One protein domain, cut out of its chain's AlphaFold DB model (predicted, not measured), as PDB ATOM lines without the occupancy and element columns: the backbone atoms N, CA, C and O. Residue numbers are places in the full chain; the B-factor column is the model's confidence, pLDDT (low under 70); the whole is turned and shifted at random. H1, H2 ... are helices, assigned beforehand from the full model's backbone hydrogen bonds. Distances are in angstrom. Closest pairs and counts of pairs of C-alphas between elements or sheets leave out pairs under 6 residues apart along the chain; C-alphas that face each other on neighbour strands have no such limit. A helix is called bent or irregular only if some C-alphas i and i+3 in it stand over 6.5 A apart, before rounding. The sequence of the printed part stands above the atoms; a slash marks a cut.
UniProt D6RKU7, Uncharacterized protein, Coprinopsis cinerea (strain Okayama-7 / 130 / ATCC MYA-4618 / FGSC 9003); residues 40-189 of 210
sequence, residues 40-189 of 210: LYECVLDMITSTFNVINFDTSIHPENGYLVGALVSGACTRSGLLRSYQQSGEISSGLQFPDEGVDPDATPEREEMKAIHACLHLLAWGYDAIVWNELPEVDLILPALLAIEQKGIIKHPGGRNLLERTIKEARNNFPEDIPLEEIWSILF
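Overview. This is residues 40 to 189 of the 210 residues of an uncharacterized protein of Coprinopsis cinerea (strain Okayama-7 / 130 / ATCC MYA-4618 / FGSC 9003) (UniProt D6RKU7). A long, kinked helix, H4, runs through the middle of a cluster of helices: H2, H3, H6 and H7 pack round it, and H5 fills the place between H3 and H6. H1 stands off beyond H2, which it meets with its residues 48 to 52 alone. The printed part has 150 residues with seven named helices, H1 to H7 in chain order, and no named strand; its class is all helix. The whole is compact, with a radius of gyration of the C-alphas of 14.4 A and spans of 37 by 33 by 32 A.

Arrangement. Start at H4, residues 109 to 132, the hub, which touches four other helices. It has a kink of 61 degrees near residue 126 and is irregular, with C-alphas 125 and 128 8.1 A apart. H2, residues 66 to 79, touches it at a shallow tilt of 12 degrees, the same way; the closest C-alphas, of Gly 75 and His 122, are 5.0 A apart. H3, residues 86 to 96, touches residues 112 to 123 of H4 alone, at a steep tilt of 52 degrees, closest at Gly 95 and Lys 115, whose C-alphas are 4.4 A apart. H5, residues 139 to 152, and H6, residues 158 to 171, form a helical hairpin, closest at the C-alphas of Leu 143 and Ala 171, 5.7 A. H5 is irregular, but only just: C-alphas 140 and 143 are 6.8 A apart. H4, H5 and H6 form an up-and-down bundle, each helix running against the one before it. H7, residues 181 to 188, touches residues 158 to 163 of H6 alone, with the C-alphas of Gly 159 and Leu 188 closest at 4.1 A. H1, residues 40 to 52, makes a helical hairpin with H2, closest at the C-alphas of Phe 52 and Gly 66, 5.1 A; H1 and H4 are apart. In H1, H2, H3, H6 and H7 every O i to N i+4 pair is within hydrogen-bond range, against 18 of 20 in H4 and 8 of 10 in H5.

Along the chain. Find C-alpha 40 at (-37.003, 3.475, 40.047), where H1 begins. H4 runs 33.5 A from C-alpha 109 at (-21.475, -0.462, 8.709) to C-alpha 132 at (-23.093, -17.606, 37.426). H5 measures 20.7 A and H6 19.9 A; H7 ends at C-alpha 188, (-11.727, 1.133, 24.417).

Size, cuts and confidence. The C-alphas of Leu 40 and Gln 151, the two farthest apart, are 41.0 A apart. The printed part has no cut; the links H1 to H2 and H3 to H4 are long. Mean pLDDT of the printed part is 76.0, and 56 residues are under 70, among them 40 to 69 and 75 to 89.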
ATOM      1  N   LEU A  40     -38.434   3.612  40.322       46.91
ATOM      2  CA  LEU A  40     -37.003   3.475  40.047       46.91
ATOM      3  C   LEU A  40     -36.725   3.258  38.549       46.91
ATOM      4  O   LEU A  40     -35.829   3.898  38.007       46.91
ATOM      5  N   TYR A  41     -37.514   2.419  37.870       47.22
ATOM      6  CA  TYR A  41     -37.441   2.223  36.420       47.22
ATOM      7  C   TYR A  41     -37.727   3.517  35.651       47.22
ATOM      8  O   TYR A  41     -36.947   3.875  34.776       47.22
ATOM      9  N   GLU A  42     -38.798   4.244  35.986       46.25
ATOM     10  CA  GLU A  42     -39.141   5.516  35.338       46.25
ATOM     11  C   GLU A  42     -38.057   6.580  35.594       46.25
ATOM     12  O   GLU A  42     -37.679   7.271  34.656       46.25
ATOM     13  N   CYS A  43     -37.458   6.653  36.791       49.50
ATOM     14  CA  CYS A  43     -36.318   7.538  37.065       49.50
ATOM     15  C   CYS A  43     -35.042   7.140  36.304       49.50
ATOM     16  O   CYS A  43     -34.351   8.010  35.782       49.50
ATOM     17  N   VAL A  44     -34.701   5.850  36.231       52.62
ATOM     18  CA  VAL A  44     -33.522   5.376  35.484       52.62
ATOM     19  C   VAL A  44     -33.720   5.575  33.982       52.62
ATOM     20  O   VAL A  44     -32.807   6.047  33.309       52.62
ATOM     21  N   LEU A  45     -34.916   5.298  33.459       52.59
ATOM     22  CA  LEU A  45     -35.267   5.535  32.062       52.59
ATOM     23  C   LEU A  45     -35.279   7.035  31.728       52.59
ATOM     24  O   LEU A  45     -34.762   7.409  30.679       52.59
ATOM     25  N   ASP A  46     -35.802   7.896  32.604       51.03
ATOM     26  CA  ASP A  46     -35.768   9.357  32.433       51.03
ATOM     27  C   ASP A  46     -34.328   9.895  32.471       51.03
ATOM     28  O   ASP A  46     -33.934  10.633  31.573       51.03
ATOM     29  N   MET A  47     -33.478   9.447  33.404       52.69
ATOM     30  CA  MET A  47     -32.045   9.784  33.397       52.69
ATOM     31  C   MET A  47     -31.341   9.324  32.112       52.69
ATOM     32  O   MET A  47     -30.600  10.101  31.519       52.69
ATOM     33  N   ILE A  48     -31.577   8.090  31.654       53.84
ATOM     34  CA  ILE A  48     -30.997   7.544  30.415       53.84
ATOM     35  C   ILE A  48     -31.470   8.363  29.204       53.84
ATOM     36  O   ILE A  48     -30.658   8.866  28.433       53.84
ATOM     37  N   THR A  49     -32.777   8.560  29.046       53.62
ATOM     38  CA  THR A  49     -33.345   9.255  27.878       53.62
ATOM     39  C   THR A  49     -33.064  10.756  27.860       53.62
ATOM     40  O   THR A  49     -32.835  11.302  26.780       53.62
ATOM     41  N   SER A  50     -33.004  11.417  29.020       52.00
ATOM     42  CA  SER A  50     -32.612  12.830  29.127       52.00
ATOM     43  C   SER A  50     -31.110  13.041  28.918       52.00
ATOM     44  O   SER A  50     -30.732  13.996  28.241       52.00
ATOM     45  N   THR A  51     -30.257  12.133  29.411       50.56
ATOM     46  CA  THR A  51     -28.799  12.196  29.194       50.56
ATOM     47  C   THR A  51     -28.442  11.918  27.736       50.56
ATOM     48  O   THR A  51     -27.553  12.567  27.191       50.56
ATOM     49  N   PHE A  52     -29.130  10.974  27.086       53.88
ATOM     50  CA  PHE A  52     -28.760  10.501  25.748       53.88
ATOM     51  C   PHE A  52     -29.603  11.074  24.598       53.88
ATOM     52  O   PHE A  52     -29.326  10.747  23.450       53.88
ATOM     53  N   ASN A  53     -30.602  11.923  24.887       53.94
ATOM     54  CA  ASN A  53     -31.406  12.702  23.929       53.94
ATOM     55  C   ASN A  53     -31.648  11.988  22.581       53.94
ATOM     56  O   ASN A  53     -31.154  12.406  21.530       53.94
ATOM     57  N   VAL A  54     -32.428  10.902  22.654       55.31
ATOM     58  CA  VAL A  54     -32.588   9.792  21.681       55.31
ATOM     59  C   VAL A  54     -32.795  10.202  20.206       55.31
ATOM     60  O   VAL A  54     -32.641   9.389  19.301       55.31
ATOM     61  N   ILE A  55     -33.145  11.461  19.946       48.72
ATOM     62  CA  ILE A  55     -33.472  12.014  18.627       48.72
ATOM     63  C   ILE A  55     -32.218  12.438  17.829       48.72
ATOM     64  O   ILE A  55     -32.293  12.525  16.607       48.72
ATOM     65  N   ASN A  56     -31.066  12.684  18.473       52.47
ATOM     66  CA  ASN A  56     -29.834  13.143  17.801       52.47
ATOM     67  C   ASN A  56     -28.569  12.418  18.304       52.47
ATOM     68  O   ASN A  56     -27.652  13.052  18.827       52.47
ATOM     69  N   PHE A  57     -28.502  11.094  18.143       57.25
ATOM     70  CA  PHE A  57     -27.257  10.358  18.381       57.25
ATOM     71  C   PHE A  57     -26.223  10.636  17.281       57.25
ATOM     72  O   PHE A  57     -26.442  10.297  16.118       57.25
ATOM     73  N   ASP A  58     -25.062  11.170  17.665       54.47
ATOM     74  CA  ASP A  58     -23.836  10.991  16.887       54.47
ATOM     75  C   ASP A  58     -23.376   9.536  17.070       54.47
ATOM     76  O   ASP A  58     -23.018   9.114  18.171       54.47
ATOM     77  N   THR A  59     -23.455   8.747  15.998       54.97
ATOM     78  CA  THR A  59     -23.099   7.320  15.996       54.97
ATOM     79  C   THR A  59     -21.605   7.070  15.794       54.97
ATOM     80  O   THR A  59     -21.185   5.913  15.748       54.97
ATOM     81  N   SER A  60     -20.776   8.115  15.701       56.78
ATOM     82  CA  SER A  60     -19.323   7.957  15.713       56.78
ATOM     83  C   SER A  60     -18.831   7.406  17.059       56.78
ATOM     84  O   SER A  60     -19.453   7.574  18.112       56.78
ATOM     85  N   ILE A  61     -17.689   6.715  17.032       59.75
ATOM     86  CA  ILE A  61     -17.089   6.078  18.216       59.75
ATOM     87  C   ILE A  61     -16.320   7.146  19.006       59.75
ATOM     88  O   ILE A  61     -15.092   7.193  19.030       59.75
ATOM     89  N   HIS A  62     -17.082   8.053  19.613       63.56
ATOM     90  CA  HIS A  62     -16.603   9.108  20.498       63.56
ATOM     91  C   HIS A  62     -16.738   8.657  21.967       63.56
ATOM     92  O   HIS A  62     -17.711   7.978  22.294       63.56
ATOM     93  N   PRO A  63     -15.834   9.037  22.890       58.28
ATOM     94  CA  PRO A  63     -15.985   8.721  24.317       58.28
ATOM     95  C   PRO A  63     -17.226   9.352  24.972       58.28
ATOM     96  O   PRO A  63     -17.667   8.882  26.015       58.28
ATOM     97  N   GLU A  64     -17.823  10.379  24.358       63.53
ATOM     98  CA  GLU A  64     -19.103  10.969  24.793       63.53
ATOM     99  C   GLU A  64     -20.329  10.326  24.108       63.53
ATOM    100  O   GLU A  64     -21.451  10.802  24.270       63.53
ATOM    101  N   ASN A  65     -20.146   9.252  23.326       66.75
ATOM    102  CA  ASN A  65     -21.252   8.551  22.677       66.75
ATOM    103  C   ASN A  65     -22.170   7.923  23.742       66.75
ATOM    104  O   ASN A  65     -21.810   6.961  24.428       66.75
ATOM    105  N   GLY A  66     -23.386   8.463  23.852       64.25
ATOM    106  CA  GLY A  66     -24.367   8.052  24.854       64.25
ATOM    107  C   GLY A  66     -24.796   6.585  24.769       64.25
ATOM    108  O   GLY A  66     -25.180   6.011  25.782       64.25
ATOM    109  N   TYR A  67     -24.683   5.942  23.603       67.00
ATOM    110  CA  TYR A  67     -24.976   4.516  23.446       67.00
ATOM    111  C   TYR A  67     -23.868   3.654  24.079       67.00
ATOM    112  O   TYR A  67     -24.168   2.681  24.764       67.00
ATOM    113  N   LEU A  68     -22.594   4.058  23.966       67.94
ATOM    114  CA  LEU A  68     -21.459   3.387  24.626       67.94
ATOM    115  C   LEU A  68     -21.423   3.632  26.145       67.94
ATOM    116  O   LEU A  68     -21.080   2.733  26.912       67.94
ATOM    117  N   VAL A  69     -21.812   4.826  26.600       68.38
ATOM    118  CA  VAL A  69     -21.996   5.099  28.037       68.38
ATOM    119  C   VAL A  69     -23.193   4.308  28.574       68.38
ATOM    120  O   VAL A  69     -23.089   3.658  29.614       68.38
ATOM    121  N   GLY A  70     -24.307   4.295  27.836       70.19
ATOM    122  CA  GLY A  70     -25.495   3.499  28.136       70.19
ATOM    123  C   GLY A  70     -25.194   2.004  28.235       70.19
ATOM    124  O   GLY A  70     -25.655   1.374  29.180       70.19
ATOM    125  N   ALA A  71     -24.360   1.459  27.346       70.06
ATOM    126  CA  ALA A  71     -23.873   0.079  27.384       70.06
ATOM    127  C   ALA A  71     -23.198  -0.276  28.718       70.06
ATOM    128  O   ALA A  71     -23.568  -1.246  29.381       70.06
ATOM    129  N   LEU A  72     -22.227   0.539  29.144       68.06
ATOM    130  CA  LEU A  72     -21.491   0.311  30.388       68.06
ATOM    131  C   LEU A  72     -22.355   0.508  31.628       68.06
ATOM    132  O   LEU A  72     -22.279  -0.305  32.546       68.06
ATOM    133  N   VAL A  73     -23.201   1.541  31.652       69.75
ATOM    134  CA  VAL A  73     -24.168   1.751  32.740       69.75
ATOM    135  C   VAL A  73     -25.153   0.584  32.806       69.75
ATOM    136  O   VAL A  73     -25.428   0.083  33.890       69.75
ATOM    137  N   SER A  74     -25.635   0.101  31.660       70.69
ATOM    138  CA  SER A  74     -26.532  -1.052  31.554       70.69
ATOM    139  C   SER A  74     -25.874  -2.308  32.134       70.69
ATOM    140  O   SER A  74     -26.427  -2.889  33.064       70.69
ATOM    141  N   GLY A  75     -24.663  -2.668  31.689       67.38
ATOM    142  CA  GLY A  75     -23.915  -3.814  32.225       67.38
ATOM    143  C   GLY A  75     -23.563  -3.685  33.712       67.38
ATOM    144  O   GLY A  75     -23.722  -4.644  34.466       67.38
ATOM    145  N   ALA A  76     -23.172  -2.493  34.169       69.25
ATOM    146  CA  ALA A  76     -22.908  -2.208  35.581       69.25
ATOM    147  C   ALA A  76     -24.163  -2.356  36.459       69.25
ATOM    148  O   ALA A  76     -24.103  -2.901  37.566       69.25
ATOM    149  N   CYS A  77     -25.313  -1.897  35.965       68.56
ATOM    150  CA  CYS A  77     -26.605  -2.080  36.613       68.56
ATOM    151  C   CYS A  77     -27.034  -3.555  36.641       68.56
ATOM    152  O   CYS A  77     -27.649  -3.972  37.621       68.56
ATOM    153  N   THR A  78     -26.687  -4.362  35.633       67.88
ATOM    154  CA  THR A  78     -26.989  -5.804  35.639       67.88
ATOM    155  C   THR A  78     -26.099  -6.576  36.609       67.88
ATOM    156  O   THR A  78     -26.619  -7.301  37.456       67.88
ATOM    157  N   ARG A  79     -24.783  -6.326  36.596       68.31
ATOM    158  CA  ARG A  79     -23.807  -6.831  37.586       68.31
ATOM    159  C   ARG A  79     -24.213  -6.511  39.030       68.31
ATOM    160  O   ARG A  79     -24.205  -7.369  39.903       68.31
ATOM    161  N   SER A  80     -24.650  -5.278  39.292       64.00
ATOM    162  CA  SER A  80     -25.148  -4.878  40.621       64.00
ATOM    163  C   SER A  80     -26.574  -5.361  40.939       64.00
ATOM    164  O   SER A  80     -27.077  -5.109  42.035       64.00
ATOM    165  N   GLY A  81     -27.238  -6.062  40.013       60.12
ATOM    166  CA  GLY A  81     -28.600  -6.573  40.171       60.12
ATOM    167  C   GLY A  81     -29.702  -5.505  40.166       60.12
ATOM    168  O   GLY A  81     -30.847  -5.836  40.467       60.12
ATOM    169  N   LEU A  82     -29.376  -4.252  39.827       58.50
ATOM    170  CA  LEU A  82     -30.314  -3.126  39.725       58.50
ATOM    171  C   LEU A  82     -31.212  -3.218  38.482       58.50
ATOM    172  O   LEU A  82     -32.350  -2.757  38.514       58.50
ATOM    173  N   LEU A  83     -30.715  -3.821  37.400       63.97
ATOM    174  CA  LEU A  83     -31.485  -4.150  36.202       63.97
ATOM    175  C   LEU A  83     -31.339  -5.647  35.921       63.97
ATOM    176  O   LEU A  83     -30.230  -6.142  35.808       63.97
ATOM    177  N   ARG A  84     -32.449  -6.379  35.797       62.12
ATOM    178  CA  ARG A  84     -32.462  -7.764  35.299       62.12
ATOM    179  C   ARG A  84     -33.583  -7.881  34.281       62.12
ATOM    180  O   ARG A  84     -34.750  -8.006  34.645       62.12
ATOM    181  N   SER A  85     -33.244  -7.717  33.007       62.12
ATOM    182  CA  SER A  85     -34.218  -7.530  31.933       62.12
ATOM    183  C   SER A  85     -33.786  -8.290  30.679       62.12
ATOM    184  O   SER A  85     -32.676  -8.125  30.185       62.12
ATOM    185  N   TYR A  86     -34.702  -9.096  30.133       60.72
ATOM    186  CA  TYR A  86     -34.483  -9.893  28.916       60.72
ATOM    187  C   TYR A  86     -34.191  -9.027  27.673       60.72
ATOM    188  O   TYR A  86     -33.596  -9.478  26.697       60.72
ATOM    189  N   GLN A  87     -34.574  -7.751  27.711       64.44
ATOM    190  CA  GLN A  87     -34.245  -6.778  26.674       64.44
ATOM    191  C   GLN A  87     -32.728  -6.526  26.584       64.44
ATOM    192  O   GLN A  87     -32.229  -6.277  25.492       64.44
ATOM    193  N   GLN A  88     -31.977  -6.655  27.688       65.62
ATOM    194  CA  GLN A  88     -30.515  -6.512  27.675       65.62
ATOM    195  C   GLN A  88     -29.838  -7.665  26.917       65.62
ATOM    196  O   GLN A  88     -28.920  -7.418  26.141       65.62
ATOM    197  N   SER A  89     -30.328  -8.904  27.061       68.12
ATOM    198  CA  SER A  89     -29.862 -10.023  26.229       68.12
ATOM    199  C   SER A  89     -30.178  -9.823  24.743       68.12
ATOM    200  O   SER A  89     -29.363 -10.211  23.916       68.12
ATOM    201  N   GLY A  90     -31.286  -9.155  24.395       71.50
ATOM    202  CA  GLY A  90     -31.603  -8.802  23.004       71.50
ATOM    203  C   GLY A  90     -30.589  -7.837  22.375       71.50
ATOM    204  O   GLY A  90     -30.105  -8.089  21.278       71.50
ATOM    205  N   GLU A  91     -30.185  -6.773  23.078       73.38
ATOM    206  CA  GLU A  91     -29.138  -5.860  22.573       73.38
ATOM    207  C   GLU A  91     -27.790  -6.583  22.374       73.38
ATOM    208  O   GLU A  91     -27.095  -6.333  21.385       73.38
ATOM    209  N   ILE A  92     -27.444  -7.525  23.264       77.44
ATOM    210  CA  ILE A  92     -26.247  -8.371  23.124       77.44
ATOM    211  C   ILE A  92     -26.372  -9.279  21.893       77.44
ATOM    212  O   ILE A  92     -25.481  -9.251  21.047       77.44
ATOM    213  N   SER A  93     -27.462 -10.039  21.747       80.31
ATOM    214  CA  SER A  93     -27.699 -10.925  20.595       80.31
ATOM    215  C   SER A  93     -27.696 -10.165  19.262       80.31
ATOM    216  O   SER A  93     -27.065 -10.610  18.298       80.31
ATOM    217  N   SER A  94     -28.303  -8.973  19.227       80.19
ATOM    218  CA  SER A  94     -28.309  -8.083  18.060       80.19
ATOM    219  C   SER A  94     -26.901  -7.601  17.700       80.19
ATOM    220  O   SER A  94     -26.507  -7.630  16.533       80.19
ATOM    221  N   GLY A  95     -26.102  -7.197  18.695       78.25
ATOM    222  CA  GLY A  95     -24.711  -6.783  18.487       78.25
ATOM    223  C   GLY A  95     -23.750  -7.927  18.167       78.25
ATOM    224  O   GLY A  95     -22.774  -7.717  17.447       78.25
ATOM    225  N   LEU A  96     -24.056  -9.142  18.621       83.44
ATOM    226  CA  LEU A  96     -23.372 -10.373  18.228       83.44
ATOM    227  C   LEU A  96     -23.800 -10.896  16.845       83.44
ATOM    228  O   LEU A  96     -23.134 -11.776  16.302       83.44
ATOM    229  N   GLN A  97     -24.856 -10.336  16.246       81.06
ATOM    230  CA  GLN A  97     -25.429 -10.773  14.967       81.06
ATOM    231  C   GLN A  97     -25.853 -12.254  14.985       81.06
ATOM    232  O   GLN A  97     -25.498 -13.022  14.082       81.06
ATOM    233  N   PHE A  98     -26.576 -12.674  16.029       79.00
ATOM    234  CA  PHE A  98     -27.104 -14.039  16.113       79.00
ATOM    235  C   PHE A  98     -28.063 -14.350  14.942       79.00
ATOM    236  O   PHE A  98     -28.764 -13.452  14.471       79.00
ATOM    237  N   PRO A  99     -28.113 -15.602  14.434       65.81
ATOM    238  CA  PRO A  99     -28.790 -15.909  13.166       65.81
ATOM    239  C   PRO A  99     -30.293 -15.606  13.147       65.81
ATOM    240  O   PRO A  99     -30.835 -15.270  12.093       65.81
ATOM    241  N   ASP A 100     -30.944 -15.717  14.307       68.50
ATOM    242  CA  ASP A 100     -32.400 -15.639  14.450       68.50
ATOM    243  C   ASP A 100     -32.911 -14.213  14.760       68.50
ATOM    244  O   ASP A 100     -34.114 -13.969  14.701       68.50
ATOM    245  N   GLU A 101     -32.012 -13.245  14.999       64.69
ATOM    246  CA  GLU A 101     -32.336 -11.811  15.183       64.69
ATOM    247  C   GLU A 101     -32.899 -11.152  13.905       64.69
ATOM    248  O   GLU A 101     -33.530 -10.096  13.952       64.69
ATOM    249  N   GLY A 102     -32.679 -11.777  12.743       59.16
ATOM    250  CA  GLY A 102     -32.997 -11.207  11.437       59.16
ATOM    251  C   GLY A 102     -31.995 -10.139  10.983       59.16
ATOM    252  O   GLY A 102     -30.997  -9.847  11.638       59.16
ATOM    253  N   VAL A 103     -32.241  -9.562   9.804       59.12
ATOM    254  CA  VAL A 103     -31.433  -8.451   9.282       59.12
ATOM    255  C   VAL A 103     -32.066  -7.143   9.743       59.12
ATOM    256  O   VAL A 103     -33.206  -6.864   9.374       59.12
ATOM    257  N   ASP A 104     -31.328  -6.339  10.514       67.88
ATOM    258  CA  ASP A 104     -31.717  -4.963  10.852       67.88
ATOM    259  C   ASP A 104     -31.894  -4.170   9.537       67.88
ATOM    260  O   ASP A 104     -30.926  -4.015   8.787       67.88
ATOM    261  N   PRO A 105     -33.116  -3.712   9.199       61.75
ATOM    262  CA  PRO A 105     -33.385  -3.063   7.914       61.75
ATOM    263  C   PRO A 105     -32.670  -1.712   7.775       61.75
ATOM    264  O   PRO A 105     -32.482  -1.238   6.656       61.75
ATOM    265  N   ASP A 106     -32.240  -1.136   8.900       69.44
ATOM    266  CA  ASP A 106     -31.512   0.122   9.014       69.44
ATOM    267  C   ASP A 106     -30.033  -0.135   9.409       69.44
ATOM    268  O   ASP A 106     -29.399   0.673  10.099       69.44
ATOM    269  N   ALA A 107     -29.474  -1.291   9.026       70.75
ATOM    270  CA  ALA A 107     -28.062  -1.617   9.217       70.75
ATOM    271  C   ALA A 107     -27.157  -0.754   8.319       70.75
ATOM    272  O   ALA A 107     -27.155  -0.882   7.093       70.75
ATOM    273  N   THR A 108     -26.326   0.087   8.940       77.25
ATOM    274  CA  THR A 108     -25.147   0.689   8.298       77.25
ATOM    275  C   THR A 108     -23.874   0.085   8.897       77.25
ATOM    276  O   THR A 108     -23.911  -0.351  10.051       77.25
ATOM    277  N   PRO A 109     -22.733   0.074   8.181       78.69
ATOM    278  CA  PRO A 109     -21.475  -0.462   8.709       78.69
ATOM    279  C   PRO A 109     -21.050   0.169  10.044       78.69
ATOM    280  O   PRO A 109     -20.562  -0.525  10.931       78.69
ATOM    281  N   GLU A 110     -21.288   1.471  10.215       74.62
ATOM    282  CA  GLU A 110     -20.992   2.217  11.443       74.62
ATOM    283  C   GLU A 110     -21.895   1.764  12.600       74.62
ATOM    284  O   GLU A 110     -21.444   1.639  13.738       74.62
ATOM    285  N   ARG A 111     -23.169   1.472  12.309       74.12
ATOM    286  CA  ARG A 111     -24.137   0.978  13.294       74.12
ATOM    287  C   ARG A 111     -23.866  -0.477  13.679       74.12
ATOM    288  O   ARG A 111     -23.994  -0.814  14.852       74.12
ATOM    289  N   GLU A 112     -23.462  -1.320  12.727       80.19
ATOM    290  CA  GLU A 112     -23.000  -2.689  12.996       80.19
ATOM    291  C   GLU A 112     -21.751  -2.689  13.886       80.19
ATOM    292  O   GLU A 112     -21.702  -3.421  14.873       80.19
ATOM    293  N   GLU A 113     -20.768  -1.834  13.586       82.12
ATOM    294  CA  GLU A 113     -19.574  -1.658  14.415       82.12
ATOM    295  C   GLU A 113     -19.926  -1.168  15.829       82.12
ATOM    296  O   GLU A 113     -19.473  -1.756  16.814       82.12
ATOM    297  N   MET A 114     -20.773  -0.143  15.947       81.62
ATOM    298  CA  MET A 114     -21.231   0.385  17.236       81.62
ATOM    299  C   MET A 114     -21.948  -0.686  18.076       81.62
ATOM    300  O   MET A 114     -21.647  -0.833  19.263       81.62
ATOM    301  N   LYS A 115     -22.860  -1.465  17.474       81.81
ATOM    302  CA  LYS A 115     -23.554  -2.575  18.150       81.81
ATOM    303  C   LYS A 115     -22.586  -3.689  18.577       81.81
ATOM    304  O   LYS A 115     -22.703  -4.201  19.687       81.81
ATOM    305  N   ALA A 116     -21.599  -4.032  17.749       86.50
ATOM    306  CA  ALA A 116     -20.589  -5.036  18.093       86.50
ATOM    307  C   ALA A 116     -19.694  -4.587  19.270       86.50
ATOM    308  O   ALA A 116     -19.371  -5.393  20.148       86.50
ATOM    309  N   ILE A 117     -19.341  -3.296  19.340       84.62
ATOM    310  CA  ILE A 117     -18.635  -2.711  20.494       84.62
ATOM    311  C   ILE A 117     -19.535  -2.716  21.743       84.62
ATOM    312  O   ILE A 117     -19.056  -3.085  22.814       84.62
ATOM    313  N   HIS A 118     -20.825  -2.373  21.626       83.12
ATOM    314  CA  HIS A 118     -21.793  -2.447  22.734       83.12
ATOM    315  C   HIS A 118     -21.870  -3.865  23.314       83.12
ATOM    316  O   HIS A 118     -21.639  -4.034  24.510       83.12
ATOM    317  N   ALA A 119     -22.084  -4.888  22.481       86.50
ATOM    318  CA  ALA A 119     -22.121  -6.277  22.937       86.50
ATOM    319  C   ALA A 119     -20.825  -6.681  23.670       86.50
ATOM    320  O   ALA A 119     -20.883  -7.328  24.714       86.50
ATOM    321  N   CYS A 120     -19.656  -6.234  23.193       90.25
ATOM    322  CA  CYS A 120     -18.384  -6.445  23.893       90.25
ATOM    323  C   CYS A 120     -18.327  -5.744  25.263       90.25
ATOM    324  O   CYS A 120     -17.907  -6.367  26.236       90.25
ATOM    325  N   LEU A 121     -18.763  -4.480  25.364       85.94
ATOM    326  CA  LEU A 121     -18.833  -3.750  26.639       85.94
ATOM    327  C   LEU A 121     -19.758  -4.457  27.638       85.94
ATOM    328  O   LEU A 121     -19.380  -4.633  28.794       85.94
ATOM    329  N   HIS A 122     -20.936  -4.902  27.191       83.88
ATOM    330  CA  HIS A 122     -21.900  -5.630  28.021       83.88
ATOM    331  C   HIS A 122     -21.328  -6.948  28.541       83.88
ATOM    332  O   HIS A 122     -21.367  -7.203  29.743       83.88
ATOM    333  N   LEU A 123     -20.765  -7.765  27.648       87.94
ATOM    334  CA  LEU A 123     -20.192  -9.065  27.995       87.94
ATOM    335  C   LEU A 123     -18.998  -8.937  28.948       87.94
ATOM    336  O   LEU A 123     -18.856  -9.757  29.847       87.94
ATOM    337  N   LEU A 124     -18.163  -7.904  28.809       89.31
ATOM    338  CA  LEU A 124     -17.069  -7.660  29.754       89.31
ATOM    339  C   LEU A 124     -17.561  -7.111  31.103       89.31
ATOM    340  O   LEU A 124     -16.967  -7.428  32.130       89.31
ATOM    341  N   ALA A 125     -18.626  -6.304  31.115       84.00
ATOM    342  CA  ALA A 125     -19.152  -5.676  32.330       84.00
ATOM    343  C   ALA A 125     -20.068  -6.587  33.165       84.00
ATOM    344  O   ALA A 125     -20.240  -6.321  34.353       84.00
ATOM    345  N   TRP A 126     -20.672  -7.615  32.556       83.25
ATOM    346  CA  TRP A 126     -21.674  -8.485  33.190       83.25
ATOM    347  C   TRP A 126     -21.433  -9.992  32.980       83.25
ATOM    348  O   TRP A 126     -21.982 -10.798  33.727       83.25
ATOM    349  N   GLY A 127     -20.600 -10.406  32.018       84.69
ATOM    350  CA  GLY A 127     -20.483 -11.806  31.587       84.69
ATOM    351  C   GLY A 127     -20.225 -12.809  32.715       84.69
ATOM    352  O   GLY A 127     -20.850 -13.862  32.719       84.69
ATOM    353  N   TYR A 128     -19.388 -12.470  33.703       85.69
ATOM    354  CA  TYR A 128     -19.145 -13.320  34.878       85.69
ATOM    355  C   TYR A 128     -20.446 -13.650  35.631       85.69
ATOM    356  O   TYR A 128     -20.805 -14.819  35.787       85.69
ATOM    357  N   ASP A 129     -21.195 -12.625  36.047       80.56
ATOM    358  CA  ASP A 129     -22.473 -12.800  36.741       80.56
ATOM    359  C   ASP A 129     -23.492 -13.507  35.848       80.56
ATOM    360  O   ASP A 129     -24.198 -14.412  36.290       80.56
ATOM    361  N   ALA A 130     -23.543 -13.146  34.571       79.38
ATOM    362  CA  ALA A 130     -24.486 -13.712  33.619       79.38
ATOM    363  C   ALA A 130     -24.321 -15.236  33.441       79.38
ATOM    364  O   ALA A 130     -25.312 -15.953  33.281       79.38
ATOM    365  N   ILE A 131     -23.081 -15.738  33.526       81.50
ATOM    366  CA  ILE A 131     -22.758 -17.170  33.590       81.50
ATOM    367  C   ILE A 131     -23.181 -17.762  34.940       81.50
ATOM    368  O   ILE A 131     -23.872 -18.781  34.969       81.50
ATOM    369  N   VAL A 132     -22.802 -17.129  36.057       78.62
ATOM    370  CA  VAL A 132     -23.093 -17.606  37.426       78.62
ATOM    371  C   VAL A 132     -24.598 -17.742  37.687       78.62
ATOM    372  O   VAL A 132     -25.024 -18.704  38.329       78.62
ATOM    373  N   TRP A 133     -25.405 -16.813  37.174       78.00
ATOM    374  CA  TRP A 133     -26.860 -16.785  37.347       78.00
ATOM    375  C   TRP A 133     -27.635 -17.465  36.204       78.00
ATOM    376  O   TRP A 133     -28.854 -17.593  36.307       78.00
ATOM    377  N   ASN A 134     -26.951 -17.946  35.155       77.00
ATOM    378  CA  ASN A 134     -27.555 -18.517  33.941       77.00
ATOM    379  C   ASN A 134     -28.572 -17.549  33.290       77.00
ATOM    380  O   ASN A 134     -29.695 -17.921  32.945       77.00
ATOM    381  N   GLU A 135     -28.176 -16.281  33.158       75.88
ATOM    382  CA  GLU A 135     -29.005 -15.189  32.624       75.88
ATOM    383  C   GLU A 135     -28.673 -14.834  31.159       75.88
ATOM    384  O   GLU A 135     -29.422 -14.083  30.535       75.88
ATOM    385  N   LEU A 136     -27.611 -15.410  30.578       74.00
ATOM    386  CA  LEU A 136     -27.357 -15.366  29.131       74.00
ATOM    387  C   LEU A 136     -28.098 -16.507  28.407       74.00
ATOM    388  O   LEU A 136     -27.711 -17.670  28.575       74.00
ATOM    389  N   PRO A 137     -29.114 -16.223  27.567       65.31
ATOM    390  CA  PRO A 137     -29.535 -17.181  26.550       65.31
ATOM    391  C   PRO A 137     -28.381 -17.420  25.562       65.31
ATOM    392  O   PRO A 137     -27.577 -16.523  25.317       65.31
ATOM    393  N   GLU A 138     -28.301 -18.630  24.996       80.62
ATOM    394  CA  GLU A 138     -27.379 -18.958  23.888       80.62
ATOM    395  C   GLU A 138     -25.891 -18.675  24.188       80.62
ATOM    396  O   GLU A 138     -25.110 -18.258  23.329       80.62
ATOM    397  N   VAL A 139     -25.472 -18.945  25.430       82.56
ATOM    398  CA  VAL A 139     -24.086 -18.776  25.903       82.56
ATOM    399  C   VAL A 139     -23.041 -19.462  25.006       82.56
ATOM    400  O   VAL A 139     -21.928 -18.965  24.830       82.56
ATOM    401  N   ASP A 140     -23.408 -20.588  24.399       87.50
ATOM    402  CA  ASP A 140     -22.595 -21.382  23.483       87.50
ATOM    403  C   ASP A 140     -22.409 -20.731  22.100       87.50
ATOM    404  O   ASP A 140     -21.444 -21.056  21.402       87.50
ATOM    405  N   LEU A 141     -23.254 -19.761  21.730       89.88
ATOM    406  CA  LEU A 141     -23.134 -18.977  20.496       89.88
ATOM    407  C   LEU A 141     -22.247 -17.731  20.649       89.88
ATOM    408  O   LEU A 141     -21.743 -17.223  19.644       89.88
ATOM    409  N   ILE A 142     -21.978 -17.272  21.879       91.44
ATOM    410  CA  ILE A 142     -21.212 -16.041  22.148       91.44
ATOM    411  C   ILE A 142     -19.805 -16.103  21.541       91.44
ATOM    412  O   ILE A 142     -19.424 -15.229  20.763       91.44
ATOM    413  N   LEU A 143     -19.021 -17.138  21.861       94.50
ATOM    414  CA  LEU A 143     -17.656 -17.262  21.339       94.50
ATOM    415  C   LEU A 143     -17.623 -17.422  19.799       94.50
ATOM    416  O   LEU A 143     -16.844 -16.704  19.167       94.50
ATOM    417  N   PRO A 144     -18.447 -18.285  19.165       94.88
ATOM    418  CA  PRO A 144     -18.592 -18.317  17.709       94.88
ATOM    419  C   PRO A 144     -18.918 -16.956  17.077       94.88
ATOM    420  O   PRO A 144     -18.306 -16.596  16.071       94.88
ATOM    421  N   ALA A 145     -19.833 -16.185  17.668       94.06
ATOM    422  CA  ALA A 145     -20.238 -14.881  17.148       94.06
ATOM    423  C   ALA A 145     -19.120 -13.831  17.246       94.06
ATOM    424  O   ALA A 145     -18.828 -13.151  16.262       94.06
ATOM    425  N   LEU A 146     -18.418 -13.753  18.383       95.81
ATOM    426  CA  LEU A 146     -17.266 -12.858  18.554       95.81
ATOM    427  C   LEU A 146     -16.149 -13.162  17.536       95.81
ATOM    428  O   LEU A 146     -15.586 -12.246  16.937       95.81
ATOM    429  N   LEU A 147     -15.871 -14.446  17.276       96.62
ATOM    430  CA  LEU A 147     -14.914 -14.865  16.243       96.62
ATOM    431  C   LEU A 147     -15.400 -14.520  14.824       96.62
ATOM    432  O   LEU A 147     -14.591 -14.179  13.962       96.62
ATOM    433  N   ALA A 148     -16.710 -14.558  14.563       94.75
ATOM    434  CA  ALA A 148     -17.275 -14.121  13.288       94.75
ATOM    435  C   ALA A 148     -17.170 -12.594  13.097       94.75
ATOM    436  O   ALA A 148     -16.879 -12.147  11.986       94.75
ATOM    437  N   ILE A 149     -17.352 -11.798  14.158       93.81
ATOM    438  CA  ILE A 149     -17.129 -10.339  14.161       93.81
ATOM    439  C   ILE A 149     -15.664 -10.020  13.835       93.81
ATOM    440  O   ILE A 149     -15.402  -9.173  12.974       93.81
ATOM    441  N   GLU A 150     -14.723 -10.729  14.467       96.62
ATOM    442  CA  GLU A 150     -13.280 -10.623  14.208       96.62
ATOM    443  C   GLU A 150     -12.949 -10.989  12.752       96.62
ATOM    444  O   GLU A 150     -12.320 -10.203  12.043       96.62
ATOM    445  N   GLN A 151     -13.435 -12.137  12.264       96.38
ATOM    446  CA  GLN A 151     -13.157 -12.638  10.913       96.38
ATOM    447  C   GLN A 151     -13.731 -11.742   9.804       96.38
ATOM    448  O   GLN A 151     -13.067 -11.507   8.792       96.38
ATOM    449  N   LYS A 152     -14.961 -11.241   9.975       93.25
ATOM    450  CA  LYS A 152     -15.574 -10.242   9.082       93.25
ATOM    451  C   LYS A 152     -14.880  -8.873   9.204       93.25
ATOM    452  O   LYS A 152     -15.044  -8.019   8.333       93.25
ATOM    453  N   GLY A 153     -14.131  -8.657  10.287       91.56
ATOM    454  CA  GLY A 153     -13.482  -7.400  10.630       91.56
ATOM    455  C   GLY A 153     -14.484  -6.264  10.793       91.56
ATOM    456  O   GLY A 153     -14.220  -5.182  10.277       91.56
ATOM    457  N   ILE A 154     -15.647  -6.513  11.411       88.69
ATOM    458  CA  ILE A 154     -16.732  -5.516  11.526       88.69
ATOM    459  C   ILE A 154     -16.218  -4.273  12.254       88.69
ATOM    460  O   ILE A 154     -16.343  -3.167  11.738       88.69
ATOM    461  N   ILE A 155     -15.552  -4.475  13.392       88.06
ATOM    462  CA  ILE A 155     -14.970  -3.392  14.179       88.06
ATOM    463  C   ILE A 155     -13.661  -2.918  13.532       88.06
ATOM    464  O   ILE A 155     -12.701  -3.680  13.395       88.06
ATOM    465  N   LYS A 156     -13.613  -1.645  13.134       87.38
ATOM    466  CA  LYS A 156     -12.461  -0.967  12.525       87.38
ATOM    467  C   LYS A 156     -11.656  -0.204  13.576       87.38
ATOM    468  O   LYS A 156     -10.417  -0.234  13.540       87.38
ATOM    469  N   HIS A 157     -12.345   0.445  14.517       83.56
ATOM    470  CA  HIS A 157     -11.774   1.284  15.566       83.56
ATOM    471  C   HIS A 157     -10.717   0.517  16.378       83.56
ATOM    472  O   HIS A 157     -11.017  -0.567  16.884       83.56
ATOM    473  N   PRO A 158      -9.485   1.044  16.544       86.81
ATOM    474  CA  PRO A 158      -8.414   0.329  17.238       86.81
ATOM    475  C   PRO A 158      -8.784  -0.105  18.661       86.81
ATOM    476  O   PRO A 158      -8.629  -1.275  18.993       86.81
ATOM    477  N   GLY A 159      -9.357   0.794  19.469       84.75
ATOM    478  CA  GLY A 159      -9.814   0.455  20.822       84.75
ATOM    479  C   GLY A 159     -10.983  -0.535  20.834       84.75
ATOM    480  O   GLY A 159     -11.074  -1.375  21.722       84.75
ATOM    481  N   GLY A 160     -11.840  -0.506  19.807       86.50
ATOM    482  CA  GLY A 160     -12.928  -1.476  19.657       86.50
ATOM    483  C   GLY A 160     -12.410  -2.882  19.330       86.50
ATOM    484  O   GLY A 160     -12.943  -3.867  19.834       86.50
ATOM    485  N   ARG A 161     -11.333  -2.984  18.539       93.06
ATOM    486  CA  ARG A 161     -10.652  -4.260  18.268       93.06
ATOM    487  C   ARG A 161      -9.941  -4.799  19.509       93.06
ATOM    488  O   ARG A 161     -10.133  -5.965  19.829       93.06
ATOM    489  N   ASN A 162      -9.243  -3.949  20.268       93.25
ATOM    490  CA  ASN A 162      -8.669  -4.338  21.565       93.25
ATOM    491  C   ASN A 162      -9.749  -4.867  22.533       93.25
ATOM    492  O   ASN A 162      -9.526  -5.839  23.256       93.25
ATOM    493  N   LEU A 163     -10.927  -4.229  22.536       92.00
ATOM    494  CA  LEU A 163     -12.068  -4.651  23.343       92.00
ATOM    495  C   LEU A 163     -12.578  -6.030  22.904       92.00
ATOM    496  O   LEU A 163     -12.709  -6.914  23.745       92.00
ATOM    497  N   LEU A 164     -12.784  -6.244  21.600       95.50
ATOM    498  CA  LEU A 164     -13.177  -7.536  21.028       95.50
ATOM    499  C   LEU A 164     -12.175  -8.651  21.360       95.50
ATOM    500  O   LEU A 164     -12.583  -9.727  21.793       95.50
ATOM    501  N   GLU A 165     -10.873  -8.393  21.210       96.94
ATOM    502  CA  GLU A 165      -9.805  -9.336  21.569       96.94
ATOM    503  C   GLU A 165      -9.877  -9.730  23.055       96.94
ATOM    504  O   GLU A 165      -9.748 -10.914  23.395       96.94
ATOM    505  N   ARG A 166     -10.157  -8.768  23.951       95.88
ATOM    506  CA  ARG A 166     -10.390  -9.057  25.375       95.88
ATOM    507  C   ARG A 166     -11.662  -9.881  25.577       95.88
ATOM    508  O   ARG A 166     -11.588 -10.898  26.263       95.88
ATOM    509  N   THR A 167     -12.788  -9.524  24.960       95.50
ATOM    510  CA  THR A 167     -14.047 -10.284  25.072       95.50
ATOM    511  C   THR A 167     -13.884 -11.725  24.588       95.50
ATOM    512  O   THR A 167     -14.336 -12.645  25.263       95.50
ATOM    513  N   ILE A 168     -13.172 -11.960  23.478       97.25
ATOM    514  CA  ILE A 168     -12.852 -13.309  22.977       97.25
ATOM    515  C   ILE A 168     -12.017 -14.090  24.001       97.25
ATOM    516  O   ILE A 168     -12.267 -15.277  24.226       97.25
ATOM    517  N   LYS A 169     -11.025 -13.450  24.633       96.12
ATOM    518  CA  LYS A 169     -10.193 -14.079  25.669       96.12
ATOM    519  C   LYS A 169     -11.022 -14.494  26.890       96.12
ATOM    520  O   LYS A 169     -10.826 -15.607  27.380       96.12
ATOM    521  N   GLU A 170     -11.934 -13.647  27.358       94.62
ATOM    522  CA  GLU A 170     -12.800 -13.980  28.496       94.62
ATOM    523  C   GLU A 170     -13.843 -15.044  28.121       94.62
ATOM    524  O   GLU A 170     -13.980 -16.040  28.829       94.62
ATOM    525  N   ALA A 171     -14.485 -14.928  26.952       94.06
ATOM    526  CA  ALA A 171     -15.454 -15.906  26.450       94.06
ATOM    527  C   ALA A 171     -14.852 -17.317  26.294       94.06
ATOM    528  O   ALA A 171     -15.500 -18.301  26.641       94.06
ATOM    529  N   ARG A 172     -13.585 -17.445  25.866       95.06
ATOM    530  CA  ARG A 172     -12.864 -18.740  25.823       95.06
ATOM    531  C   ARG A 172     -12.734 -19.433  27.181       95.06
ATOM    532  O   ARG A 172     -12.508 -20.639  27.211       95.06
ATOM    533  N   ASN A 173     -12.839 -18.683  28.275       91.69
ATOM    534  CA  ASN A 173     -12.736 -19.174  29.646       91.69
ATOM    535  C   ASN A 173     -14.073 -19.060  30.406       91.69
ATOM    536  O   ASN A 173     -14.084 -19.207  31.624       91.69
ATOM    537  N   ASN A 174     -15.186 -18.824  29.695       89.88
ATOM    538  CA  ASN A 174     -16.528 -18.585  30.241       89.88
ATOM    539  C   ASN A 174     -16.590 -17.428  31.256       89.88
ATOM    540  O   ASN A 174     -17.220 -17.572  32.299       89.88
ATOM    541  N   PHE A 175     -15.935 -16.300  30.950       90.12
ATOM    542  CA  PHE A 175     -15.901 -15.084  31.779       90.12
ATOM    543  C   PHE A 175     -15.528 -15.388  33.247       90.12
ATOM    544  O   PHE A 175     -16.360 -15.251  34.138       90.12
ATOM    545  N   PRO A 176     -14.286 -15.843  33.510       88.69
ATOM    546  CA  PRO A 176     -13.897 -16.435  34.793       88.69
ATOM    547  C   PRO A 176     -13.785 -15.430  35.947       88.69
ATOM    548  O   PRO A 176     -13.783 -15.840  37.106       88.69
ATOM    549  N   GLU A 177     -13.657 -14.138  35.641       87.44
ATOM    550  CA  GLU A 177     -13.434 -13.063  36.605       87.44
ATOM    551  C   GLU A 177     -14.257 -11.821  36.246       87.44
ATOM    552  O   GLU A 177     -14.589 -11.574  35.085       87.44
ATOM    553  N   ASP A 178     -14.563 -11.029  37.268       85.50
ATOM    554  CA  ASP A 178     -15.435  -9.864  37.193       85.50
ATOM    555  C   ASP A 178     -14.622  -8.561  37.022       85.50
ATOM    556  O   ASP A 178     -14.076  -8.002  37.979       85.50
ATOM    557  N   ILE A 179     -14.496  -8.088  35.777       87.38
ATOM    558  CA  ILE A 179     -13.533  -7.042  35.387       87.38
ATOM    559  C   ILE A 179     -13.991  -5.648  35.869       87.38
ATOM    560  O   ILE A 179     -15.158  -5.289  35.695       87.38
ATOM    561  N   PRO A 180     -13.116  -4.803  36.453       85.19
ATOM    562  CA  PRO A 180     -13.462  -3.424  36.802       85.19
ATOM    563  C   PRO A 180     -13.884  -2.591  35.581       85.19
ATOM    564  O   PRO A 180     -13.197  -2.577  34.563       85.19
ATOM    565  N   LEU A 181     -14.977  -1.829  35.692       79.19
ATOM    566  CA  LEU A 181     -15.504  -0.999  34.592       79.19
ATOM    567  C   LEU A 181     -14.476   0.019  34.061       79.19
ATOM    568  O   LEU A 181     -14.430   0.299  32.866       79.19
ATOM    569  N   GLU A 182     -13.627   0.536  34.951       79.38
ATOM    570  CA  GLU A 182     -12.521   1.445  34.634       79.38
ATOM    571  C   GLU A 182     -11.480   0.783  33.712       79.38
ATOM    572  O   GLU A 182     -11.000   1.411  32.768       79.38
ATOM    573  N   GLU A 183     -11.186  -0.507  33.926       86.75
ATOM    574  CA  GLU A 183     -10.314  -1.295  33.049       86.75
ATOM    575  C   GLU A 183     -10.966  -1.460  31.670       86.75
ATOM    576  O   GLU A 183     -10.329  -1.166  30.658       86.75
ATOM    577  N   ILE A 184     -12.251  -1.833  31.621       84.75
ATOM    578  CA  ILE A 184     -13.007  -2.013  30.368       84.75
ATOM    579  C   ILE A 184     -13.008  -0.719  29.536       84.75
ATOM    580  O   ILE A 184     -12.726  -0.750  28.336       84.75
ATOM    581  N   TRP A 185     -13.259   0.431  30.168       82.69
ATOM    582  CA  TRP A 185     -13.237   1.732  29.491       82.69
ATOM    583  C   TRP A 185     -11.837   2.104  28.991       82.69
ATOM    584  O   TRP A 185     -11.702   2.593  27.870       82.69
ATOM    585  N   SER A 186     -10.788   1.801  29.765       82.50
ATOM    586  CA  SER A 186      -9.394   2.049  29.367       82.50
ATOM    587  C   SER A 186      -8.924   1.205  28.173       82.50
ATOM    588  O   SER A 186      -8.005   1.613  27.468       82.50
ATOM    589  N   ILE A 187      -9.563   0.060  27.897       86.56
ATOM    590  CA  ILE A 187      -9.275  -0.758  26.706       86.56
ATOM    591  C   ILE A 187      -9.833  -0.087  25.441       86.56
ATOM    592  O   ILE A 187      -9.164  -0.066  24.403       86.56
ATOM    593  N   LEU A 188     -11.048   0.465  25.531       79.81
ATOM    594  CA  LEU A 188     -11.727   1.133  24.417       79.81
ATOM    595  C   LEU A 188     -11.154   2.532  24.144       79.81
ATOM    596  O   LEU A 188     -10.982   2.914  22.985       79.81
ATOM    597  N   PHE A 189     -10.817   3.264  25.208       82.31
ATOM    598  CA  PHE A 189     -10.210   4.593  25.172       82.31
ATOM    599  C   PHE A 189      -8.905   4.595  25.981       82.31
ATOM    600  O   PHE A 189      -8.863   5.134  27.093       82.31
TER     601      PHE A 189